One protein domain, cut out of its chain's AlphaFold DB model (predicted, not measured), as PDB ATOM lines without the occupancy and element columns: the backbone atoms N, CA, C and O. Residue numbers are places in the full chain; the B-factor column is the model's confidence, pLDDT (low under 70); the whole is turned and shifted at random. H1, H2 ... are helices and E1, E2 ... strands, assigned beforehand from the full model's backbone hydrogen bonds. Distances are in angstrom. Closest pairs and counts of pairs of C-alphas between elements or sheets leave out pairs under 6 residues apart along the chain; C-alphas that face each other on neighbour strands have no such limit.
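AT A GLANCE: This is residues 7 to 73 of the 81 residues of an uncharacterized protein of Deltaproteobacteria bacterium (UniProt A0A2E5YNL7). A small, strongly twisted sheet of three strands, E2, E3 and E4, has one long helix packed on one face through residues 44 to 55, and the far part of that helix sticks out as an arm, residues 59 to 73 standing free. Before the sheet, the first residues fold back on themselves as a small loop, residues 7 to 8 pairing with residues 14 to 15 of E1. The printed part has 67 residues with four named strands and then one named helix, in the order E1 E2 E3 E4 H1; the sheet runs E2 E3 E4, antiparallel throughout, and the class is mixed, helices and strands. The whole is loose, with a radius of gyration of the C-alphas of 15.0 A, and spans 51 by 25 by 11 A, the arm making much of the length.

HOW THE PARTS SIT: Start at Leu 7 and go on to E1, residues 14 to 16, which pairs with no named strand. Next come E2, residues 22 to 26, E3, residues 29 to 34, and E4, residues 37 to 41: they form a meander, each strand the antiparallel neighbour of the one before. E2 and E3 are a hairpin at 144 degrees; look for N 24 and O 31, 2.9 A apart and within hydrogen-bond range. E3 and E4 are a hairpin at 154 degrees, with N 39 and O 32 within hydrogen-bond range at 2.9 A. E1 is apart from E2 and E4, and only just apart from E3, their closest C-alphas being 8.2 A apart. Then comes H1, residues 44 to 71, on one face of the sheet, two layers in all, at a height over the sheet of 8.6 A. It lies over E3 and runs along the strands, at 12 degrees to E3 on the local plane. The closest C-alphas of E3 and H1 are those of Trp 30 and Glu 44, 5.9 A apart; those of E2 and H1 are Val 23 and Ala 47, 6.2 A apart. In H1 every O i to N i+4 pair is within hydrogen-bond range.

IN THESE COORDINATES: Find C-alpha 14 at (47.675, 12.494, 28.903), where E1 begins; it runs to residue 16. E2 goes from residue 22 to 26 over 12.4 A, E3 from 29 to 34 over 16.3 A, and E4 from 37 to 41 over 13.2 A. H1 begins at C-alpha 44, (34.411, 17.592, 13.480), and ends 40.9 A away at C-alpha 71, (12.389, -6.551, 38.037).

THE WHOLE: The two C-alphas farthest apart are those of Gly 11 and Arg 73, at 51.5 A. The printed part has no cut, and its four links are tight. Look at the B-factor column from residue 59 to 73: the pLDDT there is under 70, against a mean of 84.4 for the printed part.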
ATOM      1  N   LEU A   7      44.144   8.660  27.371       89.81
ATOM      2  CA  LEU A   7      44.757   8.681  26.049       89.81
ATOM      3  C   LEU A   7      46.122   9.365  26.150       89.81
ATOM      4  O   LEU A   7      46.218  10.486  26.648       89.81
ATOM      5  N   VAL A   8      47.170   8.702  25.664       91.81
ATOM      6  CA  VAL A   8      48.509   9.296  25.552       91.81
ATOM      7  C   VAL A   8      48.698   9.815  24.138       91.81
ATOM      8  O   VAL A   8      48.758   9.037  23.187       91.81
ATOM      9  N   LEU A   9      48.827  11.129  24.002       91.06
ATOM     10  CA  LEU A   9      49.182  11.752  22.736       91.06
ATOM     11  C   LEU A   9      50.687  11.631  22.470       91.06
ATOM     12  O   LEU A   9      51.488  11.555  23.413       91.06
ATOM     13  N   PRO A  10      51.118  11.693  21.196       88.50
ATOM     14  CA  PRO A  10      52.537  11.810  20.885       88.50
ATOM     15  C   PRO A  10      53.128  13.012  21.644       88.50
ATOM     16  O   PRO A  10      52.492  14.052  21.745       88.50
ATOM     17  N   GLY A  11      54.315  12.892  22.238       87.19
ATOM     18  CA  GLY A  11      54.874  13.939  23.114       87.19
ATOM     19  C   GLY A  11      54.435  13.876  24.585       87.19
ATOM     20  O   GLY A  11      54.862  14.720  25.366       87.19
ATOM     21  N   GLY A  12      53.645  12.871  24.979       88.31
ATOM     22  CA  GLY A  12      53.448  12.497  26.384       88.31
ATOM     23  C   GLY A  12      52.326  13.231  27.118       88.31
ATOM     24  O   GLY A  12      52.213  13.086  28.332       88.31
ATOM     25  N   ALA A  13      51.491  13.999  26.414       90.12
ATOM     26  CA  ALA A  13      50.291  14.574  27.014       90.12
ATOM     27  C   ALA A  13      49.258  13.469  27.284       90.12
ATOM     28  O   ALA A  13      48.985  12.650  26.405       90.12
ATOM     29  N   CYS A  14      48.684  13.463  28.487       91.62
ATOM     30  CA  CYS A  14      47.675  12.494  28.903       91.62
ATOM     31  C   CYS A  14      46.311  13.169  29.011       91.62
ATOM     32  O   CYS A  14      46.181  14.180  29.704       91.62
ATOM     33  N   ILE A  15      45.301  12.584  28.376       90.00
ATOM     34  CA  ILE A  15      43.922  13.069  28.423       90.00
ATOM     35  C   ILE A  15      43.068  12.040  29.157       90.00
ATOM     36  O   ILE A  15      43.042  10.885  28.729       90.00
ATOM     37  N   PRO A  16      42.408  12.408  30.266       89.81
ATOM     38  CA  PRO A  16      41.556  11.483  31.003       89.81
ATOM     39  C   PRO A  16      40.349  11.066  30.155       89.81
ATOM     40  O   PRO A  16      39.749  11.896  29.480       89.81
ATOM     41  N   LEU A  17      39.981   9.785  30.222       89.81
ATOM     42  CA  LEU A  17      38.827   9.218  29.503       89.81
ATOM     43  C   LEU A  17      37.603   9.026  30.411       89.81
ATOM     44  O   LEU A  17      36.720   8.219  30.129       89.81
ATOM     45  N   GLU A  18      37.584   9.721  31.545       85.19
ATOM     46  CA  GLU A  18      36.545   9.592  32.560       85.19
ATOM     47  C   GLU A  18      35.320  10.443  32.218       85.19
ATOM     48  O   GLU A  18      35.433  11.523  31.640       85.19
ATOM     49  N   GLY A  19      34.153   9.991  32.675       85.56
ATOM     50  CA  GLY A  19      32.912  10.746  32.563       85.56
ATOM     51  C   GLY A  19      32.217  10.587  31.214       85.56
ATOM     52  O   GLY A  19      32.416   9.597  30.506       85.56
ATOM     53  N   ARG A  20      31.348  11.559  30.925       89.44
ATOM     54  CA  ARG A  20      30.484  11.568  29.745       89.44
ATOM     55  C   ARG A  20      31.289  11.707  28.459       89.44
ATOM     56  O   ARG A  20      32.384  12.278  28.445       89.44
ATOM     57  N   TRP A  21      30.692  11.207  27.386       93.31
ATOM     58  CA  TRP A  21      31.189  11.418  26.040       93.31
ATOM     59  C   TRP A  21      31.299  12.910  25.713       93.31
ATOM     60  O   TRP A  21      30.459  13.715  26.108       93.31
ATOM     61  N   HIS A  22      32.369  13.287  25.021       94.12
ATOM     62  CA  HIS A  22      32.564  14.632  24.492       94.12
ATOM     63  C   HIS A  22      33.483  14.601  23.268       94.12
ATOM     64  O   HIS A  22      34.341  13.726  23.135       94.12
ATOM     65  N   VAL A  23      33.314  15.582  22.381       96.62
ATOM     66  CA  VAL A  23      34.185  15.782  21.217       96.62
ATOM     67  C   VAL A  23      35.437  16.557  21.628       96.62
ATOM     68  O   VAL A  23      35.354  17.533  22.376       96.62
ATOM     69  N   ALA A  24      36.593  16.151  21.110       95.44
ATOM     70  CA  ALA A  24      37.853  16.862  21.278       95.44
ATOM     71  C   ALA A  24      38.654  16.899  19.968       95.44
ATOM     72  O   ALA A  24      38.818  15.875  19.302       95.44
ATOM     73  N   GLU A  25      39.202  18.069  19.635       95.75
ATOM     74  CA  GLU A  25      40.231  18.209  18.601       95.75
ATOM     75  C   GLU A  25      41.611  18.060  19.242       95.75
ATOM     76  O   GLU A  25      42.015  18.863  20.087       95.75
ATOM     77  N   LEU A  26      42.357  17.038  18.834       93.44
ATOM     78  CA  LEU A  26      43.681  16.746  19.357       93.44
ATOM     79  C   LEU A  26      44.672  16.721  18.200       93.44
ATOM     80  O   LEU A  26      44.705  15.784  17.412       93.44
ATOM     81  N   ARG A  27      45.525  17.749  18.128       90.88
ATOM     82  CA  ARG A  27      46.582  17.883  17.104       90.88
ATOM     83  C   ARG A  27      46.069  17.902  15.655       90.88
ATOM     84  O   ARG A  27      46.798  17.499  14.756       90.88
ATOM     85  N   GLY A  28      44.866  18.428  15.437       92.00
ATOM     86  CA  GLY A  28      44.234  18.502  14.118       92.00
ATOM     87  C   GLY A  28      43.412  17.268  13.745       92.00
ATOM     88  O   GLY A  28      42.770  17.273  12.698       92.00
ATOM     89  N   ASP A  29      43.394  16.243  14.599       94.44
ATOM     90  CA  ASP A  29      42.534  15.071  14.466       94.44
ATOM     91  C   ASP A  29      41.347  15.177  15.433       94.44
ATOM     92  O   ASP A  29      41.469  15.702  16.545       94.44
ATOM     93  N   TRP A  30      40.187  14.668  15.021       96.69
ATOM     94  CA  TRP A  30      38.962  14.719  15.817       96.69
ATOM     95  C   TRP A  30      38.711  13.397  16.530       96.69
ATOM     96  O   TRP A  30      38.916  12.324  15.964       96.69
ATOM     97  N   TYR A  31      38.241  13.473  17.772       96.06
ATOM     98  CA  TYR A  31      37.958  12.308  18.603       96.06
ATOM     99  C   TYR A  31      36.670  12.488  19.397       96.06
ATOM    100  O   TYR A  31      36.320  13.607  19.775       96.06
ATOM    101  N   VAL A  32      36.030  11.369  19.731       96.31
ATOM    102  CA  VAL A  32      35.043  11.281  20.812       96.31
ATOM    103  C   VAL A  32      35.673  10.532  21.985       96.31
ATOM    104  O   VAL A  32      36.211   9.435  21.814       96.31
ATOM    105  N   LEU A  33      35.658  11.147  23.166       94.69
ATOM    106  CA  LEU A  33      36.312  10.661  24.384       94.69
ATOM    107  C   LEU A  33      35.288  10.512  25.504       94.69
ATOM    108  O   LEU A  33      34.423  11.368  25.657       94.69
ATOM    109  N   GLY A  34      35.409   9.472  26.320       90.94
ATOM    110  CA  GLY A  34      34.520   9.250  27.464       90.94
ATOM    111  C   GLY A  34      34.356   7.767  27.750       90.94
ATOM    112  O   GLY A  34      34.849   6.935  26.992       90.94
ATOM    113  N   HIS A  35      33.712   7.424  28.867       88.44
ATOM    114  CA  HIS A  35      33.431   6.029  29.241       88.44
ATOM    115  C   HIS A  35      34.644   5.088  29.076       88.44
ATOM    116  O   HIS A  35      34.530   3.948  28.625       88.44
ATOM    117  N   ASN A  36      35.835   5.575  29.444       89.56
ATOM    118  CA  ASN A  36      37.106   4.856  29.350       89.56
ATOM    119  C   ASN A  36      37.518   4.456  27.918       89.56
ATOM    120  O   ASN A  36      38.312   3.532  27.741       89.56
ATOM    121  N   SER A  37      36.995   5.154  26.913       90.00
ATOM    122  CA  SER A  37      37.085   4.809  25.496       90.00
ATOM    123  C   SER A  37      37.420   6.027  24.627       90.00
ATOM    124  O   SER A  37      37.273   7.181  25.041       90.00
ATOM    125  N   VAL A  38      37.920   5.751  23.419       93.69
ATOM    126  CA  VAL A  38      38.336   6.747  22.419       93.69
ATOM    127  C   VAL A  38      37.861   6.300  21.048       93.69
ATOM    128  O   VAL A  38      38.149   5.174  20.641       93.69
ATOM    129  N   VAL A  39      37.206   7.196  20.314       94.62
ATOM    130  CA  VAL A  39      36.775   6.959  18.934       94.62
ATOM    131  C   VAL A  39      37.408   8.014  18.023       94.62
ATOM    132  O   VAL A  39      37.103   9.194  18.185       94.62
ATOM    133  N   PRO A  40      38.310   7.640  17.098       94.94
ATOM    134  CA  PRO A  40      38.871   8.572  16.127       94.94
ATOM    135  C   PRO A  40      37.860   8.894  15.022       94.94
ATOM    136  O   PRO A  40      37.179   8.007  14.503       94.94
ATOM    137  N   CYS A  41      37.809  10.159  14.618       96.00
ATOM    138  CA  CYS A  41      36.885  10.680  13.621       96.00
ATOM    139  C   CYS A  41      37.643  11.486  12.558       96.00
ATOM    140  O   CYS A  41      38.575  12.228  12.852       96.00
ATOM    141  N   GLY A  42      37.221  11.358  11.298       94.25
ATOM    142  CA  GLY A  42      37.878  12.042  10.176       94.25
ATOM    143  C   GLY A  42      37.543  13.534  10.046       94.25
ATOM    144  O   GLY A  42      38.124  14.213   9.205       94.25
ATOM    145  N   SER A  43      36.578  14.041  10.816       96.31
ATOM    146  CA  SER A  43      36.167  15.449  10.821       96.31
ATOM    147  C   SER A  43      35.380  15.790  12.087       96.31
ATOM    148  O   SER A  43      34.854  14.894  12.749       96.31
ATOM    149  N   GLU A  44      35.244  17.086  12.380       97.06
ATOM    150  CA  GLU A  44      34.411  17.592  13.480       97.06
ATOM    151  C   GLU A  44      32.970  17.095  13.367       97.06
ATOM    152  O   GLU A  44      32.405  16.576  14.324       97.06
ATOM    153  N   ARG A  45      32.392  17.191  12.163       97.12
ATOM    154  CA  ARG A  45      31.016  16.765  11.908       97.12
ATOM    155  C   ARG A  45      30.828  15.272  12.167       97.12
ATOM    156  O   ARG A  45      29.872  14.891  12.823       97.12
ATOM    157  N   ALA A  46      31.768  14.438  11.719       96.25
ATOM    158  CA  ALA A  46      31.724  13.005  12.001       96.25
ATOM    159  C   ALA A  46      31.854  12.703  13.505       96.25
ATOM    160  O   ALA A  46      31.265  11.739  13.981       96.25
ATOM    161  N   ALA A  47      32.613  13.512  14.251       96.69
ATOM    162  CA  ALA A  47      32.726  13.372  15.701       96.69
ATOM    163  C   ALA A  47      31.438  13.780  16.427       96.69
ATOM    164  O   ALA A  47      31.049  13.114  17.378       96.69
ATOM    165  N   GLN A  48      30.759  14.831  15.965       96.94
ATOM    166  CA  GLN A  48      29.461  15.247  16.502       96.94
ATOM    167  C   GLN A  48      28.375  14.199  16.228       96.94
ATOM    168  O   GLN A  48      27.697  13.784  17.163       96.94
ATOM    169  N   ASP A  49      28.281  13.701  14.991       96.75
ATOM    170  CA  ASP A  49      27.328  12.644  14.621       96.75
ATOM    171  C   ASP A  49      27.585  11.345  15.418       96.75
ATOM    172  O   ASP A  49      26.660  10.601  15.741       96.75
ATOM    173  N   MET A  50      28.851  11.048  15.737       95.94
ATOM    174  CA  MET A  50      29.232   9.907  16.576       95.94
ATOM    175  C   MET A  50      28.906  10.137  18.056       95.94
ATOM    176  O   MET A  50      28.474   9.207  18.731       95.94
ATOM    177  N   LEU A  51      29.116  11.354  18.569       95.50
ATOM    178  CA  LEU A  51      28.756  11.712  19.940       95.50
ATOM    179  C   LEU A  51      27.253  11.518  20.168       95.50
ATOM    180  O   LEU A  51      26.890  10.865  21.139       95.50
ATOM    181  N   GLU A  52      26.413  12.009  19.254       94.62
ATOM    182  CA  GLU A  52      24.954  11.860  19.331       94.62
ATOM    183  C   GLU A  52      24.546  10.380  19.429       94.62
ATOM    184  O   GLU A  52      23.852   9.992  20.366       94.62
ATOM    185  N   GLN A  53      25.079   9.523  18.552       92.19
ATOM    186  CA  GLN A  53      24.816   8.076  18.588       92.19
ATOM    187  C   GLN A  53      25.256   7.415  19.903       92.19
ATOM    188  O   GLN A  53      24.573   6.533  20.425       92.19
ATOM    189  N   LEU A  54      26.412   7.813  20.442       90.44
ATOM    190  CA  LEU A  54      26.933   7.259  21.692       90.44
ATOM    191  C   LEU A  54      26.130   7.723  22.911       90.44
ATOM    192  O   LEU A  54      25.950   6.943  23.850       90.44
ATOM    193  N   GLU A  55      25.643   8.963  22.909       87.94
ATOM    194  CA  GLU A  55      24.754   9.476  23.954       87.94
ATOM    195  C   GLU A  55      23.398   8.757  23.923       87.94
ATOM    196  O   GLU A  55      22.967   8.259  24.962       87.94
ATOM    197  N   GLU A  56      22.796   8.570  22.744       85.12
ATOM    198  CA  GLU A  56      21.548   7.803  22.589       85.12
ATOM    199  C   GLU A  56      21.684   6.354  23.086       85.12
ATOM    200  O   GLU A  56      20.817   5.844  23.798       85.12
ATOM    201  N   GLN A  57      22.789   5.682  22.750       78.06
ATOM    202  CA  GLN A  57      23.061   4.316  23.205       78.06
ATOM    203  C   GLN A  57      23.228   4.245  24.731       78.06
ATOM    204  O   GLN A  57      22.693   3.340  25.371       78.06
ATOM    205  N   THR A  58      23.945   5.210  25.315       72.00
ATOM    206  CA  THR A  58      24.190   5.261  26.764       72.00
ATOM    207  C   THR A  58      22.886   5.474  27.533       72.00
ATOM    208  O   THR A  58      22.672   4.824  28.557       72.00
ATOM    209  N   ASP A  59      21.991   6.325  27.033       64.81
ATOM    210  CA  ASP A  59      20.677   6.548  27.643       64.81
ATOM    211  C   ASP A  59      19.803   5.285  27.594       64.81
ATOM    212  O   ASP A  59      19.132   4.952  28.574       64.81
ATOM    213  N   ILE A  60      19.855   4.524  26.495       62.62
ATOM    214  CA  ILE A  60      19.159   3.234  26.384       62.62
ATOM    215  C   ILE A  60      19.713   2.217  27.393       62.62
ATOM    216  O   ILE A  60      18.929   1.535  28.054       62.62
ATOM    217  N   ASP A  61      21.036   2.123  27.546       60.31
ATOM    218  CA  ASP A  61      21.666   1.204  28.503       60.31
ATOM    219  C   ASP A  61      21.337   1.564  29.963       60.31
ATOM    220  O   ASP A  61      21.117   0.675  30.794       60.31
ATOM    221  N   VAL A  62      21.249   2.860  30.285       61.00
ATOM    222  CA  VAL A  62      20.808   3.333  31.607       61.00
ATOM    223  C   VAL A  62      19.359   2.921  31.861       61.00
ATOM    224  O   VAL A  62      19.081   2.290  32.882       61.00
ATOM    225  N   LEU A  63      18.454   3.186  30.916       59.41
ATOM    226  CA  LEU A  63      17.045   2.797  31.034       59.41
ATOM    227  C   LEU A  63      16.867   1.275  31.142       59.41
ATOM    228  O   LEU A  63      16.027   0.796  31.906       59.41
ATOM    229  N   ALA A  64      17.662   0.497  30.405       58.28
ATOM    230  CA  ALA A  64      17.650  -0.959  30.486       58.28
ATOM    231  C   ALA A  64      18.136  -1.460  31.854       58.28
ATOM    232  O   ALA A  64      17.540  -2.378  32.420       58.28
ATOM    233  N   THR A  65      19.180  -0.841  32.410       57.59
ATOM    234  CA  THR A  65      19.702  -1.181  33.741       57.59
ATOM    235  C   THR A  65      18.668  -0.888  34.830       57.59
ATOM    236  O   THR A  65      18.391  -1.761  35.651       57.59
ATOM    237  N   GLU A  66      18.018   0.279  34.790       57.56
ATOM    238  CA  GLU A  66      16.951   0.638  35.737       57.56
ATOM    239  C   GLU A  66      15.744  -0.312  35.640       57.56
ATOM    240  O   GLU A  66      15.158  -0.691  36.658       57.56
ATOM    241  N   ALA A  67      15.383  -0.749  34.429       59.62
ATOM    242  CA  ALA A  67      14.312  -1.722  34.226       59.62
ATOM    243  C   ALA A  67      14.658  -3.109  34.798       59.62
ATOM    244  O   ALA A  67      13.790  -3.768  35.373       59.62
ATOM    245  N   ILE A  68      15.917  -3.547  34.680       58.53
ATOM    246  CA  ILE A  68      16.395  -4.814  35.255       58.53
ATOM    247  C   ILE A  68      16.414  -4.740  36.789       58.53
ATOM    248  O   ILE A  68      15.908  -5.653  37.440       58.53
ATOM    249  N   GLU A  69      16.907  -3.646  37.380       60.06
ATOM    250  CA  GLU A  69      16.866  -3.444  38.839       60.06
ATOM    251  C   GLU A  69      15.427  -3.340  39.380       60.06
ATOM    252  O   GLU A  69      15.145  -3.738  40.512       60.06
ATOM    253  N   GLY A  70      14.484  -2.851  38.567       57.34
ATOM    254  CA  GLY A  70      13.057  -2.840  38.890       57.34
ATOM    255  C   GLY A  70      12.407  -4.230  38.910       57.34
ATOM    256  O   GLY A  70      11.473  -4.449  39.684       57.34
ATOM    257  N   LEU A  71      12.904  -5.177  38.107       55.91
ATOM    258  CA  LEU A  71      12.389  -6.551  38.037       55.91
ATOM    259  C   LEU A  71      12.894  -7.446  39.178       55.91
ATOM    260  O   LEU A  71      12.186  -8.368  39.568       55.91
ATOM    261  N   ASP A  72      14.046  -7.143  39.780       52.69
ATOM    262  CA  ASP A  72      14.567  -7.866  40.958       52.69
ATOM    263  C   ASP A  72      13.805  -7.521  42.261       52.69
ATOM    264  O   ASP A  72      14.057  -8.065  43.335       52.69
ATOM    265  N   ARG A  73      12.826  -6.607  42.174       52.25
ATOM    266  CA  ARG A  73      11.918  -6.206  43.259       52.25
ATOM    267  C   ARG A  73      10.521  -6.821  43.173       52.25
ATOM    268  O   ARG A  73       9.606  -6.302  43.812       52.25
TER     269      ARG A  73